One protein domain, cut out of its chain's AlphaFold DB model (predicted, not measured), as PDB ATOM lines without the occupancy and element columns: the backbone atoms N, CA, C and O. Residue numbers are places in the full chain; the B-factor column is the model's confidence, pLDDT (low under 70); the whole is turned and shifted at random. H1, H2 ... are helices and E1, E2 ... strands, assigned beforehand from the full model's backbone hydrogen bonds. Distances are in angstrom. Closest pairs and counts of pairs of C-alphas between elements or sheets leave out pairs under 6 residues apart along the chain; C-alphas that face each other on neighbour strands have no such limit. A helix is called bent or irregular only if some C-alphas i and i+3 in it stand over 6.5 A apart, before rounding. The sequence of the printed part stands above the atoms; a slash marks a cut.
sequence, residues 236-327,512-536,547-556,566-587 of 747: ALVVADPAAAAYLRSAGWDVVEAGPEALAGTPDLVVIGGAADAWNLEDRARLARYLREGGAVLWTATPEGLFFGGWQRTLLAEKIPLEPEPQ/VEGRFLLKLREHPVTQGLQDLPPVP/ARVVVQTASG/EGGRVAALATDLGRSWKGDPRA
ATOM      1  N   ALA A 236      32.076 -10.215  29.355       93.19
ATOM      2  CA  ALA A 236      32.364  -8.952  28.693       93.19
ATOM      3  C   ALA A 236      33.670  -8.359  29.224       93.19
ATOM      4  O   ALA A 236      33.850  -8.233  30.434       93.19
ATOM      5  N   LEU A 237      34.559  -7.969  28.314       96.38
ATOM      6  CA  LEU A 237      35.681  -7.087  28.618       96.38
ATOM      7  C   LEU A 237      35.229  -5.651  28.378       96.38
ATOM      8  O   LEU A 237      34.776  -5.332  27.281       96.38
ATOM      9  N   VAL A 238      35.354  -4.789  29.379       97.62
ATOM     10  CA  VAL A 238      35.019  -3.368  29.266       97.62
ATOM     11  C   VAL A 238      36.285  -2.545  29.454       97.62
ATOM     12  O   VAL A 238      36.904  -2.583  30.515       97.62
ATOM     13  N   VAL A 239      36.659  -1.803  28.413       96.69
ATOM     14  CA  VAL A 239      37.861  -0.968  28.376       96.69
ATOM     15  C   VAL A 239      37.442   0.496  28.483       96.69
ATOM     16  O   VAL A 239      36.914   1.063  27.525       96.69
ATOM     17  N   ALA A 240      37.683   1.086  29.657       94.75
ATOM     18  CA  ALA A 240      37.430   2.495  29.975       94.75
ATOM     19  C   ALA A 240      35.965   2.970  29.792       94.75
ATOM     20  O   ALA A 240      35.717   4.068  29.303       94.75
ATOM     21  N   ASP A 241      34.983   2.163  30.217       95.38
ATOM     22  CA  ASP A 241      33.577   2.597  30.355       95.38
ATOM     23  C   ASP A 241      32.871   1.945  31.567       95.38
ATOM     24  O   ASP A 241      32.134   0.960  31.424       95.38
ATOM     25  N   PRO A 242      33.049   2.487  32.784       95.06
ATOM     26  CA  PRO A 242      32.426   1.936  33.992       95.06
ATOM     27  C   PRO A 242      30.888   1.927  33.951       95.06
ATOM     28  O   PRO A 242      30.242   1.084  34.581       95.06
ATOM     29  N   ALA A 243      30.272   2.845  33.197       94.12
ATOM     30  CA  ALA A 243      28.820   2.912  33.073       94.12
ATOM     31  C   ALA A 243      28.284   1.750  32.225       94.12
ATOM     32  O   ALA A 243      27.319   1.089  32.625       94.12
ATOM     33  N   ALA A 244      28.936   1.438  31.101       95.00
ATOM     34  CA  ALA A 244      28.629   0.237  30.327       95.00
ATOM     35  C   ALA A 244      28.801  -1.037  31.166       95.00
ATOM     36  O   ALA A 244      27.944  -1.924  31.113       95.00
ATOM     37  N   ALA A 245      29.859  -1.106  31.983       95.69
ATOM     38  CA  ALA A 245      30.086  -2.227  32.887       95.69
ATOM     39  C   ALA A 245      28.926  -2.412  33.881       95.69
ATOM     40  O   ALA A 245      28.433  -3.530  34.054       95.69
ATOM     41  N   ALA A 246      28.427  -1.330  34.486       94.56
ATOM     42  CA  ALA A 246      27.283  -1.376  35.396       94.56
ATOM     43  C   ALA A 246      26.001  -1.891  34.712       94.56
ATOM     44  O   ALA A 246      25.332  -2.781  35.249       94.56
ATOM     45  N   TYR A 247      25.683  -1.404  33.505       93.75
ATOM     46  CA  TYR A 247      24.522  -1.891  32.750       93.75
ATOM     47  C   TYR A 247      24.653  -3.373  32.385       93.75
ATOM     48  O   TYR A 247      23.702  -4.134  32.571       93.75
ATOM     49  N   LEU A 248      25.826  -3.816  31.930       92.44
ATOM     50  CA  LEU A 248      26.068  -5.221  31.599       92.44
ATOM     51  C   LEU A 248      25.947  -6.139  32.824       92.44
ATOM     52  O   LEU A 248      25.301  -7.185  32.732       92.44
ATOM     53  N   ARG A 249      26.471  -5.727  33.987       91.94
ATOM     54  CA  ARG A 249      26.294  -6.462  35.254       91.94
ATOM     55  C   ARG A 249      24.826  -6.568  35.644       91.94
ATOM     56  O   ARG A 249      24.362  -7.658  35.969       91.94
ATOM     57  N   SER A 250      24.073  -5.470  35.541       88.19
ATOM     58  CA  SER A 250      22.625  -5.481  35.808       88.19
ATOM     59  C   SER A 250      21.852  -6.387  34.839       88.19
ATOM     60  O   SER A 250      20.832  -6.964  35.203       88.19
ATOM     61  N   ALA A 251      22.377  -6.576  33.623       84.44
ATOM     62  CA  ALA A 251      21.845  -7.491  32.620       84.44
ATOM     63  C   ALA A 251      22.321  -8.951  32.786       84.44
ATOM     64  O   ALA A 251      21.970  -9.795  31.956       84.44
ATOM     65  N   GLY A 252      23.106  -9.254  33.827       83.56
ATOM     66  CA  GLY A 252      23.568 -10.603  34.161       83.56
ATOM     67  C   GLY A 252      24.826 -11.066  33.421       83.56
ATOM     68  O   GLY A 252      25.013 -12.270  33.259       83.56
ATOM     69  N   TRP A 253      25.667 -10.147  32.937       87.38
ATOM     70  CA  TRP A 253      26.972 -10.475  32.348       87.38
ATOM     71  C   TRP A 253      28.078 -10.528  33.404       87.38
ATOM     72  O   TRP A 253      28.052  -9.785  34.386       87.38
ATOM     73  N   ASP A 254      29.069 -11.385  33.167       89.44
ATOM     74  CA  ASP A 254      30.324 -11.418  33.915       89.44
ATOM     75  C   ASP A 254      31.273 -10.390  33.296       89.44
ATOM     76  O   ASP A 254      31.708 -10.542  32.152       89.44
ATOM     77  N   VAL A 255      31.504  -9.287  34.004       94.38
ATOM     78  CA  VAL A 255      32.179  -8.109  33.451       94.38
ATOM     79  C   VAL A 255      33.555  -7.936  34.071       94.38
ATOM     80  O   VAL A 255      33.671  -7.654  35.267       94.38
ATOM     81  N   VAL A 256      34.573  -8.010  33.218       96.00
ATOM     82  CA  VAL A 256      35.965  -7.689  33.534       96.00
ATOM     83  C   VAL A 256      36.253  -6.270  33.051       96.00
ATOM     84  O   VAL A 256      36.209  -5.997  31.853       96.00
ATOM     85  N   GLU A 257      36.542  -5.364  33.981       96.75
ATOM     86  CA  GLU A 257      37.052  -4.024  33.673       96.75
ATOM     87  C   GLU A 257      38.581  -4.077  33.713       96.75
ATOM     88  O   GLU A 257      39.165  -4.287  34.775       96.75
ATOM     89  N   ALA A 258      39.223  -3.964  32.551       95.81
ATOM     90  CA  ALA A 258      40.673  -4.082  32.400       95.81
ATOM     91  C   ALA A 258      41.159  -3.351  31.137       95.81
ATOM     92  O   ALA A 258      40.349  -2.849  30.352       95.81
ATOM     93  N   GLY A 259      42.478  -3.289  30.947       93.94
ATOM     94  CA  GLY A 259      43.086  -2.724  29.749       93.94
ATOM     95  C   GLY A 259      42.964  -3.628  28.509       93.94
ATOM     96  O   GLY A 259      42.458  -4.757  28.590       93.94
ATOM     97  N   PRO A 260      43.414  -3.137  27.338       92.94
ATOM     98  CA  PRO A 260      43.386  -3.868  26.067       92.94
ATOM     99  C   PRO A 260      44.038  -5.258  26.106       92.94
ATOM    100  O   PRO A 260      43.584  -6.174  25.415       92.94
ATOM    101  N   GLU A 261      45.051  -5.449  26.952       91.62
ATOM    102  CA  GLU A 261      45.792  -6.699  27.118       91.62
ATOM    103  C   GLU A 261      44.898  -7.875  27.552       91.62
ATOM    104  O   GLU A 261      45.132  -9.030  27.178       91.62
ATOM    105  N   ALA A 262      43.806  -7.591  28.271       91.50
ATOM    106  CA  ALA A 262      42.851  -8.596  28.730       91.50
ATOM    107  C   ALA A 262      42.045  -9.239  27.584       91.50
ATOM    108  O   ALA A 262      41.408 -10.281  27.778       91.50
ATOM    109  N   LEU A 263      42.119  -8.692  26.362       89.69
ATOM    110  CA  LEU A 263      41.523  -9.291  25.165       89.69
ATOM    111  C   LEU A 263      42.080 -10.699  24.874       89.69
ATOM    112  O   LEU A 263      41.417 -11.506  24.219       89.69
ATOM    113  N   ALA A 264      43.269 -11.030  25.394       83.00
ATOM    114  CA  ALA A 264      43.844 -12.371  25.311       83.00
ATOM    115  C   ALA A 264      42.939 -13.470  25.907       83.00
ATOM    116  O   ALA A 264      42.988 -14.603  25.439       83.00
ATOM    117  N   GLY A 265      42.073 -13.140  26.875       76.44
ATOM    118  CA  GLY A 265      41.133 -14.078  27.506       76.44
ATOM    119  C   GLY A 265      39.890 -14.437  26.677       76.44
ATOM    120  O   GLY A 265      39.000 -15.114  27.204       76.44
ATOM    121  N   THR A 266      39.817 -13.955  25.426       79.75
ATOM    122  CA  THR A 266      38.753 -14.225  24.437       79.75
ATOM    123  C   THR A 266      37.329 -14.020  24.992       79.75
ATOM    124  O   THR A 266      36.547 -14.967  25.117       79.75
ATOM    125  N   PRO A 267      36.964 -12.774  25.357       87.69
ATOM    126  CA  PRO A 267      35.630 -12.457  25.869       87.69
ATOM    127  C   PRO A 267      34.540 -12.634  24.796       87.69
ATOM    128  O   PRO A 267      34.793 -12.520  23.594       87.69
ATOM    129  N   ASP A 268      33.298 -12.850  25.236       85.88
ATOM    130  CA  ASP A 268      32.123 -12.923  24.357       85.88
ATOM    131  C   ASP A 268      31.742 -11.553  23.771       85.88
ATOM    132  O   ASP A 268      31.077 -11.491  22.740       85.88
ATOM    133  N   LEU A 269      32.111 -10.464  24.454       92.75
ATOM    134  CA  LEU A 269      31.874  -9.078  24.053       92.75
ATOM    135  C   LEU A 269      33.035  -8.195  24.521       92.75
ATOM    136  O   LEU A 269      33.472  -8.305  25.665       92.75
ATOM    137  N   VAL A 270      33.480  -7.279  23.669       95.94
ATOM    138  CA  VAL A 270      34.409  -6.203  24.033       95.94
ATOM    139  C   VAL A 270      33.672  -4.873  23.950       95.94
ATOM    140  O   VAL A 270      33.116  -4.538  22.906       95.94
ATOM    141  N   VAL A 271      33.667  -4.105  25.034       97.56
ATOM    142  CA  VAL A 271      33.178  -2.725  25.052       97.56
ATOM    143  C   VAL A 271      34.372  -1.786  25.093       97.56
ATOM    144  O   VAL A 271      35.246  -1.932  25.943       97.56
ATOM    145  N   ILE A 272      34.403  -0.828  24.174       97.12
ATOM    146  CA  ILE A 272      35.495   0.123  24.005       97.12
ATOM    147  C   ILE A 272      34.950   1.527  24.241       97.12
ATOM    148  O   ILE A 272      34.286   2.095  23.371       97.12
ATOM    149  N   GLY A 273      35.257   2.069  25.416       94.75
ATOM    150  CA  GLY A 273      35.022   3.467  25.759       94.75
ATOM    151  C   GLY A 273      36.288   4.314  25.802       94.75
ATOM    152  O   GLY A 273      36.170   5.524  25.879       94.75
ATOM    153  N   GLY A 274      37.483   3.725  25.746       90.88
ATOM    154  CA  GLY A 274      38.752   4.462  25.805       90.88
ATOM    155  C   GLY A 274      39.277   4.938  24.452       90.88
ATOM    156  O   GLY A 274      38.768   4.552  23.392       90.88
ATOM    157  N   ALA A 275      40.346   5.729  24.502       88.00
ATOM    158  CA  ALA A 275      41.026   6.246  23.324       88.00
ATOM    159  C   ALA A 275      41.822   5.166  22.572       88.00
ATOM    160  O   ALA A 275      42.199   4.127  23.119       88.00
ATOM    161  N   ALA A 276      42.030   5.377  21.273       87.56
ATOM    162  CA  ALA A 276      42.706   4.418  20.410       87.56
ATOM    163  C   ALA A 276      44.204   4.316  20.723       87.56
ATOM    164  O   ALA A 276      44.789   3.252  20.546       87.56
ATOM    165  N   ASP A 277      44.842   5.401  21.155       82.94
ATOM    166  CA  ASP A 277      46.252   5.471  21.568       82.94
ATOM    167  C   ASP A 277      46.575   4.586  22.782       82.94
ATOM    168  O   ASP A 277      47.651   3.992  22.818       82.94
ATOM    169  N   ALA A 278      45.613   4.379  23.685       88.38
ATOM    170  CA  ALA A 278      45.713   3.408  24.774       88.38
ATOM    171  C   ALA A 278      45.854   1.957  24.269       88.38
ATOM    172  O   ALA A 278      46.275   1.077  25.015       88.38
ATOM    173  N   TRP A 279      45.526   1.697  22.996       92.62
ATOM    174  CA  TRP A 279      45.723   0.411  22.332       92.62
ATOM    175  C   TRP A 279      47.001   0.442  21.495       92.62
ATOM    176  O   TRP A 279      47.055   1.098  20.447       92.62
ATOM    177  N   ASN A 280      48.012  -0.323  21.908       90.56
ATOM    178  CA  ASN A 280      49.242  -0.484  21.134       90.56
ATOM    179  C   ASN A 280      48.993  -1.257  19.814       90.56
ATOM    180  O   ASN A 280      47.895  -1.750  19.532       90.56
ATOM    181  N   LEU A 281      50.026  -1.368  18.973       87.12
ATOM    182  CA  LEU A 281      49.916  -2.021  17.664       87.12
ATOM    183  C   LEU A 281      49.511  -3.505  17.761       87.12
ATOM    184  O   LEU A 281      48.726  -3.975  16.933       87.12
ATOM    185  N   GLU A 282      50.012  -4.230  18.764       90.31
ATOM    186  CA  GLU A 282      49.699  -5.646  18.978       90.31
ATOM    187  C   GLU A 282      48.236  -5.834  19.398       90.31
ATOM    188  O   GLU A 282      47.538  -6.687  18.843       90.31
ATOM    189  N   ASP A 283      47.733  -4.996  20.304       93.12
ATOM    190  CA  ASP A 283      46.352  -5.059  20.783       93.12
ATOM    191  C   ASP A 283      45.353  -4.688  19.689       93.12
ATOM    192  O   ASP A 283      44.330  -5.360  19.526       93.12
ATOM    193  N   ARG A 284      45.667  -3.692  18.850       91.81
ATOM    194  CA  ARG A 284      44.848  -3.370  17.666       91.81
ATOM    195  C   ARG A 284      44.831  -4.524  16.661       91.81
ATOM    196  O   ARG A 284      43.775  -4.841  16.107       91.81
ATOM    197  N   ALA A 285      45.967  -5.190  16.440       90.56
ATOM    198  CA  ALA A 285      46.032  -6.378  15.588       90.56
ATOM    199  C   ALA A 285      45.241  -7.558  16.188       90.56
ATOM    200  O   ALA A 285      44.558  -8.288  15.460       90.56
ATOM    201  N   ARG A 286      45.275  -7.721  17.517       92.12
ATOM    202  CA  ARG A 286      44.483  -8.708  18.262       92.12
ATOM    203  C   ARG A 286      42.988  -8.424  18.147       92.12
ATOM    204  O   ARG A 286      42.241  -9.354  17.867       92.12
ATOM    205  N   LEU A 287      42.563  -7.167  18.259       92.56
ATOM    206  CA  LEU A 287      41.175  -6.740  18.064       92.56
ATOM    207  C   LEU A 287      40.691  -6.986  16.628       92.56
ATOM    208  O   LEU A 287      39.605  -7.526  16.420       92.56
ATOM    209  N   ALA A 288      41.519  -6.669  15.628       90.00
ATOM    210  CA  ALA A 288      41.207  -6.956  14.229       90.00
ATOM    211  C   ALA A 288      41.030  -8.463  13.978       90.00
ATOM    212  O   ALA A 288      40.094  -8.877  13.295       90.00
ATOM    213  N   ARG A 289      41.907  -9.295  14.555       87.88
ATOM    214  CA  ARG A 289      41.793 -10.758  14.497       87.88
ATOM    215  C   ARG A 289      40.554 -11.261  15.235       87.88
ATOM    216  O   ARG A 289      39.824 -12.067  14.671       87.88
ATOM    217  N   TYR A 290      40.282 -10.747  16.431       88.81
ATOM    218  CA  TYR A 290      39.092 -11.076  17.214       88.81
ATOM    219  C   TYR A 290      37.807 -10.857  16.404       88.81
ATOM    220  O   TYR A 290      36.978 -11.759  16.331       88.81
ATOM    221  N   LEU A 291      37.679  -9.720  15.709       88.44
ATOM    222  CA  LEU A 291      36.543  -9.435  14.824       88.44
ATOM    223  C   LEU A 291      36.451 -10.398  13.627       88.44
ATOM    224  O   LEU A 291      35.361 -10.879  13.320       88.44
ATOM    225  N   ARG A 292      37.579 -10.727  12.974       84.94
ATOM    226  CA  ARG A 292      37.606 -11.725  11.882       84.94
ATOM    227  C   ARG A 292      37.197 -13.124  12.350       84.94
ATOM    228  O   ARG A 292      36.586 -13.867  11.597       84.94
ATOM    229  N   GLU A 293      37.506 -13.470  13.593       79.62
ATOM    230  CA  GLU A 293      37.180 -14.761  14.215       79.62
ATOM    231  C   GLU A 293      35.772 -14.800  14.842       79.62
ATOM    232  O   GLU A 293      35.458 -15.700  15.622       79.62
ATOM    233  N   GLY A 294      34.920 -13.815  14.548       81.31
ATOM    234  CA  GLY A 294      33.541 -13.780  15.028       81.31
ATOM    235  C   GLY A 294      33.311 -13.145  16.388       81.31
ATOM    236  O   GLY A 294      32.250 -13.337  16.982       81.31
ATOM    237  N   GLY A 295      34.275 -12.366  16.864       87.31
ATOM    238  CA  GLY A 295      34.145 -11.543  18.055       87.31
ATOM    239  C   GLY A 295      33.078 -10.453  17.937       87.31
ATOM    240  O   GLY A 295      32.667 -10.059  16.842       87.31
ATOM    241  N   ALA A 296      32.634  -9.956  19.088       92.00
ATOM    242  CA  ALA A 296      31.633  -8.908  19.192       92.00
ATOM    243  C   ALA A 296      32.218  -7.648  19.833       92.00
ATOM    244  O   ALA A 296      32.828  -7.729  20.900       92.00
ATOM    245  N   VAL A 297      32.008  -6.483  19.215       95.44
ATOM    246  CA  VAL A 297      32.542  -5.209  19.726       95.44
ATOM    247  C   VAL A 297      31.452  -4.143  19.813       95.44
ATOM    248  O   VAL A 297      30.674  -3.956  18.877       95.44
ATOM    249  N   LEU A 298      31.412  -3.429  20.935       97.00
ATOM    250  CA  LEU A 298      30.594  -2.242  21.153       97.00
ATOM    251  C   LEU A 298      31.505  -1.037  21.407       97.00
ATOM    252  O   LEU A 298      32.215  -1.010  22.405       97.00
ATOM    253  N   TRP A 299      31.444  -0.020  20.552       96.50
ATOM    254  CA  TRP A 299      32.055   1.282  20.833       96.50
ATOM    255  C   TRP A 299      31.067   2.192  21.561       96.50
ATOM    256  O   TRP A 299      29.908   2.302  21.150       96.50
ATOM    257  N   THR A 300      31.521   2.880  22.603       94.94
ATOM    258  CA  THR A 300      30.716   3.850  23.358       94.94
ATOM    259  C   THR A 300      31.329   5.247  23.289       94.94
ATOM    260  O   THR A 300      32.542   5.419  23.188       94.94
ATOM    261  N   ALA A 301      30.473   6.270  23.288       91.31
ATOM    262  CA  ALA A 301      30.873   7.671  23.172       91.31
ATOM    263  C   ALA A 301      31.177   8.306  24.539       91.31
ATOM    264  O   ALA A 301      30.555   9.302  24.911       91.31
ATOM    265  N   THR A 302      32.115   7.732  25.296       89.94
ATOM    266  CA  THR A 302      32.674   8.406  26.484       89.94
ATOM    267  C   THR A 302      33.457   9.671  26.054       89.94
ATOM    268  O   THR A 302      33.716   9.848  24.858       89.94
ATOM    269  N   PRO A 303      33.894  10.548  26.981       82.75
ATOM    270  CA  PRO A 303      34.707  11.726  26.651       82.75
ATOM    271  C   PRO A 303      36.022  11.451  25.897       82.75
ATOM    272  O   PRO A 303      36.540  12.374  25.260       82.75
ATOM    273  N   GLU A 304      36.528  10.217  25.973       83.94
ATOM    274  CA  GLU A 304      37.750   9.713  25.321       83.94
ATOM    275  C   GLU A 304      37.447   8.597  24.305       83.94
ATOM    276  O   GLU A 304      38.347   8.061  23.669       83.94
ATOM    277  N   GLY A 305      36.179   8.216  24.145       86.31
ATOM    278  CA  GLY A 305      35.760   7.092  23.318       86.31
ATOM    279  C   GLY A 305      35.407   7.490  21.891       86.31
ATOM    280  O   GLY A 305      35.232   8.664  21.554       86.31
ATOM    281  N   LEU A 306      35.245   6.482  21.033       87.75
ATOM    282  CA  LEU A 306      34.687   6.645  19.685       87.75
ATOM    283  C   LEU A 306      35.448   7.725  18.877       87.75
ATOM    284  O   LEU A 306      36.661   7.607  18.709       87.75
ATOM    285  N   PHE A 307      34.783   8.774  18.380       81.00
ATOM    286  CA  PHE A 307      35.451   9.820  17.592       81.00
ATOM    287  C   PHE A 307      36.415  10.694  18.408       81.00
ATOM    288  O   PHE A 307      37.388  11.205  17.852       81.00
ATOM    289  N   PHE A 308      36.171  10.855  19.713       74.31
ATOM    290  CA  PHE A 308      37.058  11.612  20.605       74.31
ATOM    291  C   PHE A 308      38.363  10.869  20.856       74.31
ATOM    292  O   PHE A 308      39.419  11.483  20.901       74.31
ATOM    293  N   GLY A 309      38.284   9.542  20.920       77.62
ATOM    294  CA  GLY A 309      39.434   8.659  21.066       77.62
ATOM    295  C   GLY A 309      40.265   8.455  19.807       77.62
ATOM    296  O   GLY A 309      41.163   7.621  19.808       77.62
ATOM    297  N   GLY A 310      39.946   9.129  18.699       78.62
ATOM    298  CA  GLY A 310      40.697   9.000  17.449       78.62
ATOM    299  C   GLY A 310      40.518   7.661  16.724       78.62
ATOM    300  O   GLY A 310      41.301   7.349  15.826       78.62
ATOM    301  N   TRP A 311      39.496   6.861  17.049       85.56
ATOM    302  CA  TRP A 311      39.264   5.554  16.417       85.56
ATOM    303  C   TRP A 311      39.042   5.634  14.898       85.56
ATOM    304  O   TRP A 311      39.459   4.737  14.162       85.56
ATOM    305  N   GLN A 312      38.477   6.743  14.414       79.38
ATOM    306  CA  GLN A 312      38.315   7.085  12.997       79.38
ATOM    307  C   GLN A 312      39.647   7.246  12.248       79.38
ATOM    308  O   GLN A 312      39.679   7.160  11.024       79.38
ATOM    309  N   ARG A 313      40.751   7.468  12.972       75.50
ATOM    310  CA  ARG A 313      42.105   7.618  12.417       75.50
ATOM    311  C   ARG A 313      42.843   6.273  12.322       75.50
ATOM    312  O   ARG A 313      44.002   6.232  11.919       75.50
ATOM    313  N   THR A 314      42.196   5.172  12.708       83.19
ATOM    314  CA  THR A 314      42.784   3.825  12.718       83.19
ATOM    315  C   THR A 314      42.301   2.979  11.540       83.19
ATOM    316  O   THR A 314      41.263   3.247  10.941       83.19
ATOM    317  N   LEU A 315      42.997   1.869  11.268       83.88
ATOM    318  CA  LEU A 315      42.558   0.857  10.293       83.88
ATOM    319  C   LEU A 315      41.253   0.137  10.693       83.88
ATOM    320  O   LEU A 315      40.724  -0.650   9.915       83.88
ATOM    321  N   LEU A 316      40.736   0.371  11.904       87.19
ATOM    322  CA  LEU A 316      39.468  -0.186  12.377       87.19
ATOM    323  C   LEU A 316      38.276   0.748  12.122       87.19
ATOM    324  O   LEU A 316      37.147   0.334  12.365       87.19
ATOM    325  N   ALA A 317      38.499   1.964  11.606       87.50
ATOM    326  CA  ALA A 317      37.445   2.945  11.337       87.50
ATOM    327  C   ALA A 317      36.326   2.385  10.442       87.50
ATOM    328  O   ALA A 317      35.149   2.579  10.727       87.50
ATOM    329  N   GLU A 318      36.685   1.601   9.420       88.44
ATOM    330  CA  GLU A 318      35.742   0.924   8.514       88.44
ATOM    331  C   GLU A 318      34.816  -0.088   9.218       88.44
ATOM    332  O   GLU A 318      33.785  -0.464   8.666       88.44
ATOM    333  N   LYS A 319      35.178  -0.540  10.428       91.38
ATOM    334  CA  LYS A 319      34.429  -1.535  11.211       91.38
ATOM    335  C   LYS A 319      33.492  -0.893  12.234       91.38
ATOM    336  O   LYS A 319      32.716  -1.607  12.864       91.38
ATOM    337  N   ILE A 320      33.549   0.426  12.417       94.19
ATOM    338  CA  ILE A 320      32.693   1.148  13.361       94.19
ATOM    339  C   ILE A 320      31.393   1.520  12.637       94.19
ATOM    340  O   ILE A 320      31.437   2.234  11.637       94.19
ATOM    341  N   PRO A 321      30.208   1.090  13.114       95.69
ATOM    342  CA  PRO A 321      28.933   1.348  12.436       95.69
ATOM    343  C   PRO A 321      28.417   2.789  12.622       95.69
ATOM    344  O   PRO A 321      27.212   3.035  12.550       95.69
ATOM    345  N   LEU A 322      29.315   3.743  12.862       94.19
ATOM    346  CA  LEU A 322      29.072   5.180  12.932       94.19
ATOM    347  C   LEU A 322      30.273   5.916  12.332       94.19
ATOM    348  O   LEU A 322      31.420   5.557  12.576       94.19
ATOM    349  N   GLU A 323      29.990   6.994  11.616       89.38
ATOM    350  CA  GLU A 323      30.967   7.955  11.113       89.38
ATOM    351  C   GLU A 323      30.666   9.333  11.706       89.38
ATOM    352  O   GLU A 323      29.496   9.624  11.983       89.38
ATOM    353  N   PRO A 324      31.673  10.199  11.891       82.25
ATOM    354  CA  PRO A 324      31.416  11.573  12.290       82.25
ATOM    355  C   PRO A 324      30.508  12.249  11.255       82.25
ATOM    356  O   PRO A 324      30.656  12.064  10.042       82.25
ATOM    357  N   GLU A 325      29.520  13.006  11.735       79.38
ATOM    358  CA  GLU A 325      28.737  13.875  10.857       79.38
ATOM    359  C   GLU A 325      29.688  14.925  10.251       79.38
ATOM    360  O   GLU A 325      30.525  15.450  10.989       79.38
ATOM    361  N   PRO A 326      29.609  15.227   8.938       65.00
ATOM    362  CA  PRO A 326      30.392  16.304   8.351       65.00
ATOM    363  C   PRO A 326      30.109  17.594   9.112       65.00
ATOM    364  O   PRO A 326      28.969  18.052   9.158       65.00
ATOM    365  N   GLN A 327      31.141  18.146   9.730       64.81
ATOM    366  CA  GLN A 327      31.089  19.451  10.360       64.81
ATOM    367  C   GLN A 327      32.116  20.345   9.692       64.81
ATOM    368  O   GLN A 327      33.134  19.870   9.186       64.81
ATOM    369  N   VAL A 512      26.994  17.720  21.492       76.62
ATOM    370  CA  VAL A 512      25.755  18.496  21.521       76.62
ATOM    371  C   VAL A 512      25.023  18.122  22.797       76.62
ATOM    372  O   VAL A 512      24.527  17.003  22.943       76.62
ATOM    373  N   GLU A 513      24.984  19.059  23.737       84.12
ATOM    374  CA  GLU A 513      24.160  18.945  24.933       84.12
ATOM    375  C   GLU A 513      22.731  19.399  24.625       84.12
ATOM    376  O   GLU A 513      22.499  20.330  23.853       84.12
ATOM    377  N   GLY A 514      21.745  18.723  25.203       85.75
ATOM    378  CA  GLY A 514      20.345  19.037  24.962       85.75
ATOM    379  C   GLY A 514      19.417  17.991  25.550       85.75
ATOM    380  O   GLY A 514      19.813  17.177  26.370       85.75
ATOM    381  N   ARG A 515      18.152  17.996  25.132       91.69
ATOM    382  CA  ARG A 515      17.186  16.957  25.505       91.69
ATOM    383  C   ARG A 515      16.730  16.233  24.248       91.69
ATOM    384  O   ARG A 515      15.800  16.674  23.578       91.69
ATOM    385  N   PHE A 516      17.376  15.115  23.929       93.06
ATOM    386  CA  PHE A 516      17.090  14.375  22.701       93.06
ATOM    387  C   PHE A 516      16.072  13.267  22.953       93.06
ATOM    388  O   PHE A 516      16.385  12.258  23.581       93.06
ATOM    389  N   LEU A 517      14.849  13.451  22.452       94.19
ATOM    390  CA  LEU A 517      13.829  12.399  22.434       94.19
ATOM    391  C   LEU A 517      14.247  11.279  21.480       94.19
ATOM    392  O   LEU A 517      14.766  11.557  20.396       94.19
ATOM    393  N   LEU A 518      14.003  10.031  21.876       95.69
ATOM    394  CA  LEU A 518      14.442   8.846  21.149       95.69
ATOM    395  C   LEU A 518      13.283   8.175  20.413       95.69
ATOM    396  O   LEU A 518      12.164   8.110  20.912       95.69
ATOM    397  N   LYS A 519      13.578   7.642  19.232       94.88
ATOM    398  CA  LYS A 519      12.691   6.816  18.420       94.88
ATOM    399  C   LYS A 519      13.348   5.457  18.200       94.88
ATOM    400  O   LYS A 519      14.472   5.371  17.698       94.88
ATOM    401  N   LEU A 520      12.626   4.404  18.564       94.94
ATOM    402  CA  LEU A 520      13.042   3.019  18.375       94.94
ATOM    403  C   LEU A 520      12.633   2.540  16.979       94.94
ATOM    404  O   LEU A 520      11.538   2.840  16.501       94.94
ATOM    405  N   ARG A 521      13.519   1.798  16.316       93.75
ATOM    406  CA  ARG A 521      13.209   1.079  15.075       93.75
ATOM    407  C   ARG A 521      13.053  -0.402  15.369       93.75
ATOM    408  O   ARG A 521      13.662  -0.910  16.305       93.75
ATOM    409  N   GLU A 522      12.264  -1.091  14.556       90.88
ATOM    410  CA  GLU A 522      11.977  -2.513  14.736       90.88
ATOM    411  C   GLU A 522      13.252  -3.361  14.571       90.88
ATOM    412  O   GLU A 522      13.914  -3.338  13.522       90.88
ATOM    413  N   HIS A 523      13.638  -4.059  15.641       92.19
ATOM    414  CA  HIS A 523      14.812  -4.925  15.701       92.19
ATOM    415  C   HIS A 523      14.738  -5.834  16.945       92.19
ATOM    416  O   HIS A 523      14.179  -5.411  17.956       92.19
ATOM    417  N   PRO A 524      15.359  -7.032  16.964       86.56
ATOM    418  CA  PRO A 524      15.435  -7.856  18.179       86.56
ATOM    419  C   PRO A 524      16.028  -7.135  19.402       86.56
ATOM    420  O   PRO A 524      15.649  -7.413  20.533       86.56
ATOM    421  N   VAL A 525      16.933  -6.175  19.174       91.06
ATOM    422  CA  VAL A 525      17.562  -5.353  20.232       91.06
ATOM    423  C   VAL A 525      16.590  -4.350  20.864       91.06
ATOM    424  O   VAL A 525      16.841  -3.892  21.966       91.06
ATOM    425  N   THR A 526      15.507  -3.985  20.180       92.62
ATOM    426  CA  THR A 526      14.508  -3.013  20.658       92.62
ATOM    427  C   THR A 526      13.172  -3.674  21.002       92.62
ATOM    428  O   THR A 526      12.201  -2.994  21.338       92.62
ATOM    429  N   GLN A 527      13.094  -5.003  20.922       87.75
ATOM    430  CA  GLN A 527      11.856  -5.743  21.113       87.75
ATOM    431  C   GLN A 527      11.355  -5.621  22.560       87.75
ATOM    432  O   GLN A 527      12.076  -5.906  23.518       87.75
ATOM    433  N   GLY A 528      10.088  -5.226  22.708       84.75
ATOM    434  CA  GLY A 528       9.444  -5.041  24.014       84.75
ATOM    435  C   GLY A 528       9.767  -3.712  24.704       84.75
ATOM    436  O   GLY A 528       9.263  -3.476  25.797       84.75
ATOM    437  N   LEU A 529      10.557  -2.832  24.081       87.81
ATOM    438  CA  LEU A 529      10.792  -1.469  24.556       87.81
ATOM    439  C   LEU A 529       9.804  -0.524  23.865       87.81
ATOM    440  O   LEU A 529       9.801  -0.440  22.638       87.81
ATOM    441  N   GLN A 530       8.961   0.172  24.633       75.00
ATOM    442  CA  GLN A 530       8.001   1.128  24.061       75.00
ATOM    443  C   GLN A 530       8.473   2.585  24.158       75.00
ATOM    444  O   GLN A 530       8.187   3.336  23.240       75.00
ATOM    445  N   ASP A 531       9.298   2.953  25.150       82.94
ATOM    446  CA  ASP A 531       9.837   4.314  25.298       82.94
ATOM    447  C   ASP A 531      11.149   4.331  26.099       82.94
ATOM    448  O   ASP A 531      11.195   3.819  27.221       82.94
ATOM    449  N   LEU A 532      12.200   4.970  25.571       90.50
ATOM    450  CA  LEU A 532      13.446   5.236  26.306       90.50
ATOM    451  C   LEU A 532      13.493   6.692  26.798       90.50
ATOM    452  O   LEU A 532      13.057   7.587  26.067       90.50
ATOM    453  N   PRO A 533      14.063   6.969  27.991       91.69
ATOM    454  CA  PRO A 533      14.269   8.342  28.438       91.69
ATOM    455  C   PRO A 533      15.136   9.129  27.446       91.69
ATOM    456  O   PRO A 533      16.046   8.552  26.835       91.69
ATOM    457  N   PRO A 534      14.902  10.448  27.310       93.31
ATOM    458  CA  PRO A 534      15.751  11.290  26.487       93.31
ATOM    459  C   PRO A 534      17.186  11.300  27.006       93.31
ATOM    460  O   PRO A 534      17.423  11.213  28.214       93.31
ATOM    461  N   VAL A 535      18.136  11.462  26.090       94.62
ATOM    462  CA  VAL A 535      19.556  11.572  26.440       94.62
ATOM    463  C   VAL A 535      19.974  13.044  26.544       94.62
ATOM    464  O   VAL A 535      19.492  13.859  25.750       94.62
ATOM    465  N   PRO A 536      20.838  13.399  27.517       92.44
ATOM    466  CA  PRO A 536      21.337  14.761  27.693       92.44
ATOM    467  C   PRO A 536      22.461  15.132  26.716       92.44
ATOM    468  O   PRO A 536      22.748  16.309  26.517       92.44
ATOM    469  N   ALA A 547      25.606  -0.063   7.721       95.31
ATOM    470  CA  ALA A 547      25.163  -0.138   9.105       95.31
ATOM    471  C   ALA A 547      23.655   0.118   9.240       95.31
ATOM    472  O   ALA A 547      23.036   0.872   8.484       95.31
ATOM    473  N   ARG A 548      23.047  -0.498  10.256       96.56
ATOM    474  CA  ARG A 548      21.625  -0.375  10.575       96.56
ATOM    475  C   ARG A 548      21.434   0.388  11.878       96.56
ATOM    476  O   ARG A 548      21.719  -0.117  12.961       96.56
ATOM    477  N   VAL A 549      20.840   1.572  11.779       97.38
ATOM    478  CA  VAL A 549      20.400   2.352  12.944       97.38
ATOM    479  C   VAL A 549      19.178   1.689  13.577       97.38
ATOM    480  O   VAL A 549      18.189   1.436  12.884       97.38
ATOM    481  N   VAL A 550      19.233   1.431  14.885       96.94
ATOM    482  CA  VAL A 550      18.133   0.821  15.660       96.94
ATOM    483  C   VAL A 550      17.536   1.764  16.702       96.94
ATOM    484  O   VAL A 550      16.348   1.661  17.003       96.94
ATOM    485  N   VAL A 551      18.321   2.725  17.192       96.88
ATOM    486  CA  VAL A 551      17.834   3.841  18.012       96.88
ATOM    487  C   VAL A 551      18.333   5.136  17.395       96.88
ATOM    488  O   VAL A 551      19.510   5.255  17.059       96.88
ATOM    489  N   GLN A 552      17.438   6.105  17.244       96.25
ATOM    490  CA  GLN A 552      17.742   7.426  16.699       96.25
ATOM    491  C   GLN A 552      17.020   8.510  17.493       96.25
ATOM    492  O   GLN A 552      16.075   8.224  18.223       96.25
ATOM    493  N   THR A 553      17.430   9.761  17.343       94.75
ATOM    494  CA  THR A 553      16.677  10.898  17.865       94.75
ATOM    495  C   THR A 553      15.398  11.124  17.055       94.75
ATOM    496  O   THR A 553      15.265  10.671  15.913       94.75
ATOM    497  N   ALA A 554      14.458  11.892  17.608       89.88
ATOM    498  CA  ALA A 554      13.276  12.358  16.881       89.88
ATOM    499  C   ALA A 554      13.635  13.175  15.621       89.88
ATOM    500  O   ALA A 554      12.904  13.125  14.636       89.88
ATOM    501  N   SER A 555      14.788  13.857  15.625       86.06
ATOM    502  CA  SER A 555      15.341  14.566  14.462       86.06
ATOM    503  C   SER A 555      16.040  13.655  13.440       86.06
ATOM    504  O   SER A 555      16.548  14.147  12.440       86.06
ATOM    505  N   GLY A 556      16.077  12.338  13.670       89.62
ATOM    506  CA  GLY A 556      16.650  11.358  12.745       89.62
ATOM    507  C   GLY A 556      18.152  11.109  12.899       89.62
ATOM    508  O   GLY A 556      18.706  10.338  12.119       89.62
ATOM    509  N   GLU A 566      32.954  -9.449   8.309       68.44
ATOM    510  CA  GLU A 566      33.237 -10.759   7.684       68.44
ATOM    511  C   GLU A 566      33.165 -11.967   8.642       68.44
ATOM    512  O   GLU A 566      32.919 -13.082   8.194       68.44
ATOM    513  N   GLY A 567      33.335 -11.759   9.953       70.25
ATOM    514  CA  GLY A 567      33.143 -12.806  10.962       70.25
ATOM    515  C   GLY A 567      32.271 -12.387  12.144       70.25
ATOM    516  O   GLY A 567      31.540 -13.217  12.683       70.25
ATOM    517  N   GLY A 568      32.355 -11.127  12.582       84.44
ATOM    518  CA  GLY A 568      31.810 -10.654  13.857       84.44
ATOM    519  C   GLY A 568      30.688  -9.628  13.740       84.44
ATOM    520  O   GLY A 568      30.378  -9.128  12.657       84.44
ATOM    521  N   ARG A 569      30.105  -9.263  14.882       92.38
ATOM    522  CA  ARG A 569      29.096  -8.200  14.981       92.38
ATOM    523  C   ARG A 569      29.644  -6.994  15.715       92.38
ATOM    524  O   ARG A 569      30.380  -7.117  16.690       92.38
ATOM    525  N   VAL A 570      29.238  -5.826  15.250       95.44
ATOM    526  CA  VAL A 570      29.697  -4.544  15.768       95.44
ATOM    527  C   VAL A 570      28.513  -3.656  16.108       95.44
ATOM    528  O   VAL A 570      27.469  -3.700  15.456       95.44
ATOM    529  N   ALA A 571      28.668  -2.836  17.135       97.38
ATOM    530  CA  ALA A 571      27.726  -1.784  17.473       97.38
ATOM    531  C   ALA A 571      28.472  -0.529  17.910       97.38
ATOM    532  O   ALA A 571      29.584  -0.601  18.425       97.38
ATOM    533  N   ALA A 572      27.846   0.623  17.722       97.31
ATOM    534  CA  ALA A 572      28.372   1.887  18.202       97.31
ATOM    535  C   ALA A 572      27.239   2.733  18.790       97.31
ATOM    536  O   ALA A 572      26.164   2.859  18.192       97.31
ATOM    537  N   LEU A 573      27.492   3.276  19.980       96.56
ATOM    538  CA  LEU A 573      26.567   4.092  20.752       96.56
ATOM    539  C   LEU A 573      27.070   5.540  20.799       96.56
ATOM    540  O   LEU A 573      28.092   5.833  21.411       96.56
ATOM    541  N   ALA A 574      26.317   6.451  20.188       94.50
ATOM    542  CA  ALA A 574      26.616   7.875  20.052       94.50
ATOM    543  C   ALA A 574      26.225   8.711  21.290       94.50
ATOM    544  O   ALA A 574      25.911   9.894  21.175       94.50
ATOM    545  N   THR A 575      26.181   8.111  22.479       93.38
ATOM    546  CA  THR A 575      25.913   8.825  23.734       93.38
ATOM    547  C   THR A 575      26.767   8.268  24.863       93.38
ATOM    548  O   THR A 575      27.077   7.075  24.884       93.38
ATOM    549  N   ASP A 576      27.131   9.141  25.795       92.38
ATOM    550  CA  ASP A 576      27.878   8.791  26.998       92.38
ATOM    551  C   ASP A 576      26.936   8.142  28.022       92.38
ATOM    552  O   ASP A 576      26.049   8.800  28.575       92.38
ATOM    553  N   LEU A 577      27.131   6.849  28.293       92.38
ATOM    554  CA  LEU A 577      26.336   6.085  29.259       92.38
ATOM    555  C   LEU A 577      26.500   6.574  30.703       92.38
ATOM    556  O   LEU A 577      25.589   6.371  31.505       92.38
ATOM    557  N   GLY A 578      27.615   7.227  31.045       89.81
ATOM    558  CA  GLY A 578      27.826   7.818  32.368       89.81
ATOM    559  C   GLY A 578      26.953   9.050  32.605       89.81
ATOM    560  O   GLY A 578      26.545   9.329  33.735       89.81
ATOM    561  N   ARG A 579      26.602   9.768  31.531       90.06
ATOM    562  CA  ARG A 579      25.712  10.941  31.577       90.06
ATOM    563  C   ARG A 579      24.259  10.593  31.240       90.06
ATOM    564  O   ARG A 579      23.348  11.264  31.732       90.06
ATOM    565  N   SER A 580      24.037   9.554  30.438       90.38
ATOM    566  CA  SER A 580      22.731   9.135  29.920       90.38
ATOM    567  C   SER A 580      22.069   8.036  30.756       90.38
ATOM    568  O   SER A 580      22.719   7.138  31.278       90.38
ATOM    569  N   TRP A 581      20.737   8.096  30.867       91.25
ATOM    570  CA  TRP A 581      19.856   7.109  31.521       91.25
ATOM    571  C   TRP A 581      20.067   6.842  33.027       91.25
ATOM    572  O   TRP A 581      19.104   6.454  33.678       91.25
ATOM    573  N   LYS A 582      21.247   7.107  33.610       86.94
ATOM    574  CA  LYS A 582      21.541   7.071  35.060       86.94
ATOM    575  C   LYS A 582      20.962   5.849  35.805       86.94
ATOM    576  O   LYS A 582      20.441   5.988  36.908       86.94
ATOM    577  N   GLY A 583      21.044   4.660  35.202       79.69
ATOM    578  CA  GLY A 583      20.554   3.409  35.788       79.69
ATOM    579  C   GLY A 583      19.096   3.057  35.468       79.69
ATOM    580  O   GLY A 583      18.535   2.189  36.132       79.69
ATOM    581  N   ASP A 584      18.467   3.692  34.471       88.56
ATOM    582  CA  ASP A 584      17.101   3.347  34.048       88.56
ATOM    583  C   ASP A 584      17.000   1.854  33.638       88.56
ATOM    584  O   ASP A 584      17.771   1.394  32.785       88.56
ATOM    585  N   PRO A 585      16.038   1.081  34.184       87.44
ATOM    586  CA  PRO A 585      15.887  -0.344  33.877       87.44
ATOM    587  C   PRO A 585      15.668  -0.652  32.391       87.44
ATOM    588  O   PRO A 585      16.075  -1.708  31.908       87.44
ATOM    589  N   ARG A 586      15.061   0.266  31.631       90.50
ATOM    590  CA  ARG A 586      14.832   0.092  30.187       90.50
ATOM    591  C   ARG A 586      16.127   0.230  29.398       90.50
ATOM    592  O   ARG A 586      16.314  -0.463  28.401       90.50
ATOM    593  N   ALA A 587      17.044   1.081  29.860       90.31
ATOM    594  CA  ALA A 587      18.392   1.157  29.309       90.31
ATOM    595  C   ALA A 587      19.188  -0.117  29.620       90.31
ATOM    596  O   ALA A 587      19.828  -0.664  28.725       90.31
TER     597      ALA A 587
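AT A GLANCE: This is residues 236 to 327, 512 to 536, 547 to 556 and 566 to 587 of the 747 residues of the protein "VWA domain-containing protein" of Oceanithermus profundus (UniProt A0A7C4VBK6). A twisted sheet of five parallel strands makes the body, with H1 over one face, H2 over the opposite face, and H3 next to H2, only grazing the sheet. Away from the edge strand E8 lies a smaller part, separate from this sheet, in which E5 runs on into E6, E6 pairs with E7, and residues 521 to 536 have no named element; the last stretch, residues 574 to 587, passes between H1 and this smaller part. The 149 printed residues have three named helices and eight named strands, in the order E1 H1 E2 H2 E3 H3 E4 E5 E6 E7 E8; the large sheet runs E2 E1 E3 E4 E8, and the small sheet E6 E7 is antiparallel. The class is mixed, helices and strands, with under half of the residues in named elements. The whole is compact, with a radius of gyration of the C-alphas of 15.1 A, and spans 41 by 39 by 27 A.

HOW THE PARTS SIT: E1, residues 236 to 239, is an inner strand of the large sheet. H1, residues 242 to 250, is on the sheet at a height of 8.1 A, over E1 and along it at 2 degrees on the local plane; the closest C-alphas of the two are those of Val 238 and Ala 245, 6.2 A apart. E2, residues 254 to 257, is an edge strand parallel to E1, with N 238 and O 256 2.9 A apart, within hydrogen-bond range. E1, H1 and E2 form a strand-helix-strand unit, two parallel neighbour strands with a helix between them along the chain, and its crossover is right-handed. H2, residues 260 to 265, is on the opposite face from H1, over E1 at a height of 8.9 A. E3, residues 269 to 272, is parallel to E1, with N 239 and O 271 2.8 A apart; E2, H2 and E3 form a split unit, with E1 between the two strands in the sheet, also right-handed. H3, residues 281 to 292, only grazes the sheet, with its residues 287 to 292. With residues 283 to 287 alone it touches H2, at a steep tilt of 46 degrees, the same way; the closest C-alphas are those of Pro 260 and Asp 283, 6.2 A apart. E4, residues 296 to 300, is parallel to E3, with N 272 and O 298 2.8 A apart, and E3, H3 and E4 form a third right-handed unit. E5, residues 512 to 516, pairs with no named strand and runs on into E6, residues 518 to 520, at 63 degrees. E7, residues 548 to 553, is antiparallel to E6, with N 519 and O 552 2.8 A apart. E8, residues 569 to 573, is an edge strand parallel to E4, with N 299 and O 571 2.9 A apart; E7 and E8 are apart. In H1 and H3 every O i to N i+4 pair is within hydrogen-bond range; in H2 0 of 2 are, beside 3 of 3 O i to N i+3 pairs.

IN THESE COORDINATES: E1 begins at C-alpha 236, (32.364, -8.952, 28.693). H1 measures 12.4 A from first to last C-alpha, H2 10.6 A and H3 16.7 A. H2 is neither bent nor irregular, but only just: C-alphas 261 and 264 are 6.3 A apart. Among the strands, E4 measures 13.5 A, E7 14.3 A and E8 13.8 A. E8 ends at C-alpha 573, (26.567, 4.092, 20.752).

THE WHOLE: The two C-alphas farthest apart are those of Glu 282 and Gln 530, 42.5 A. Residues 328 to 511, 537 to 546 and 557 to 565 are not printed, and the C-alphas across these cuts are 12.4, 24.1 and 28.1 A apart. Of the links that are printed whole, E3 to H3 is short and the others are tight. Residues 301 to 327 have no named element. The mean pLDDT of the printed part is 89.4, with residues 326 to 327 and residue 566 under 70.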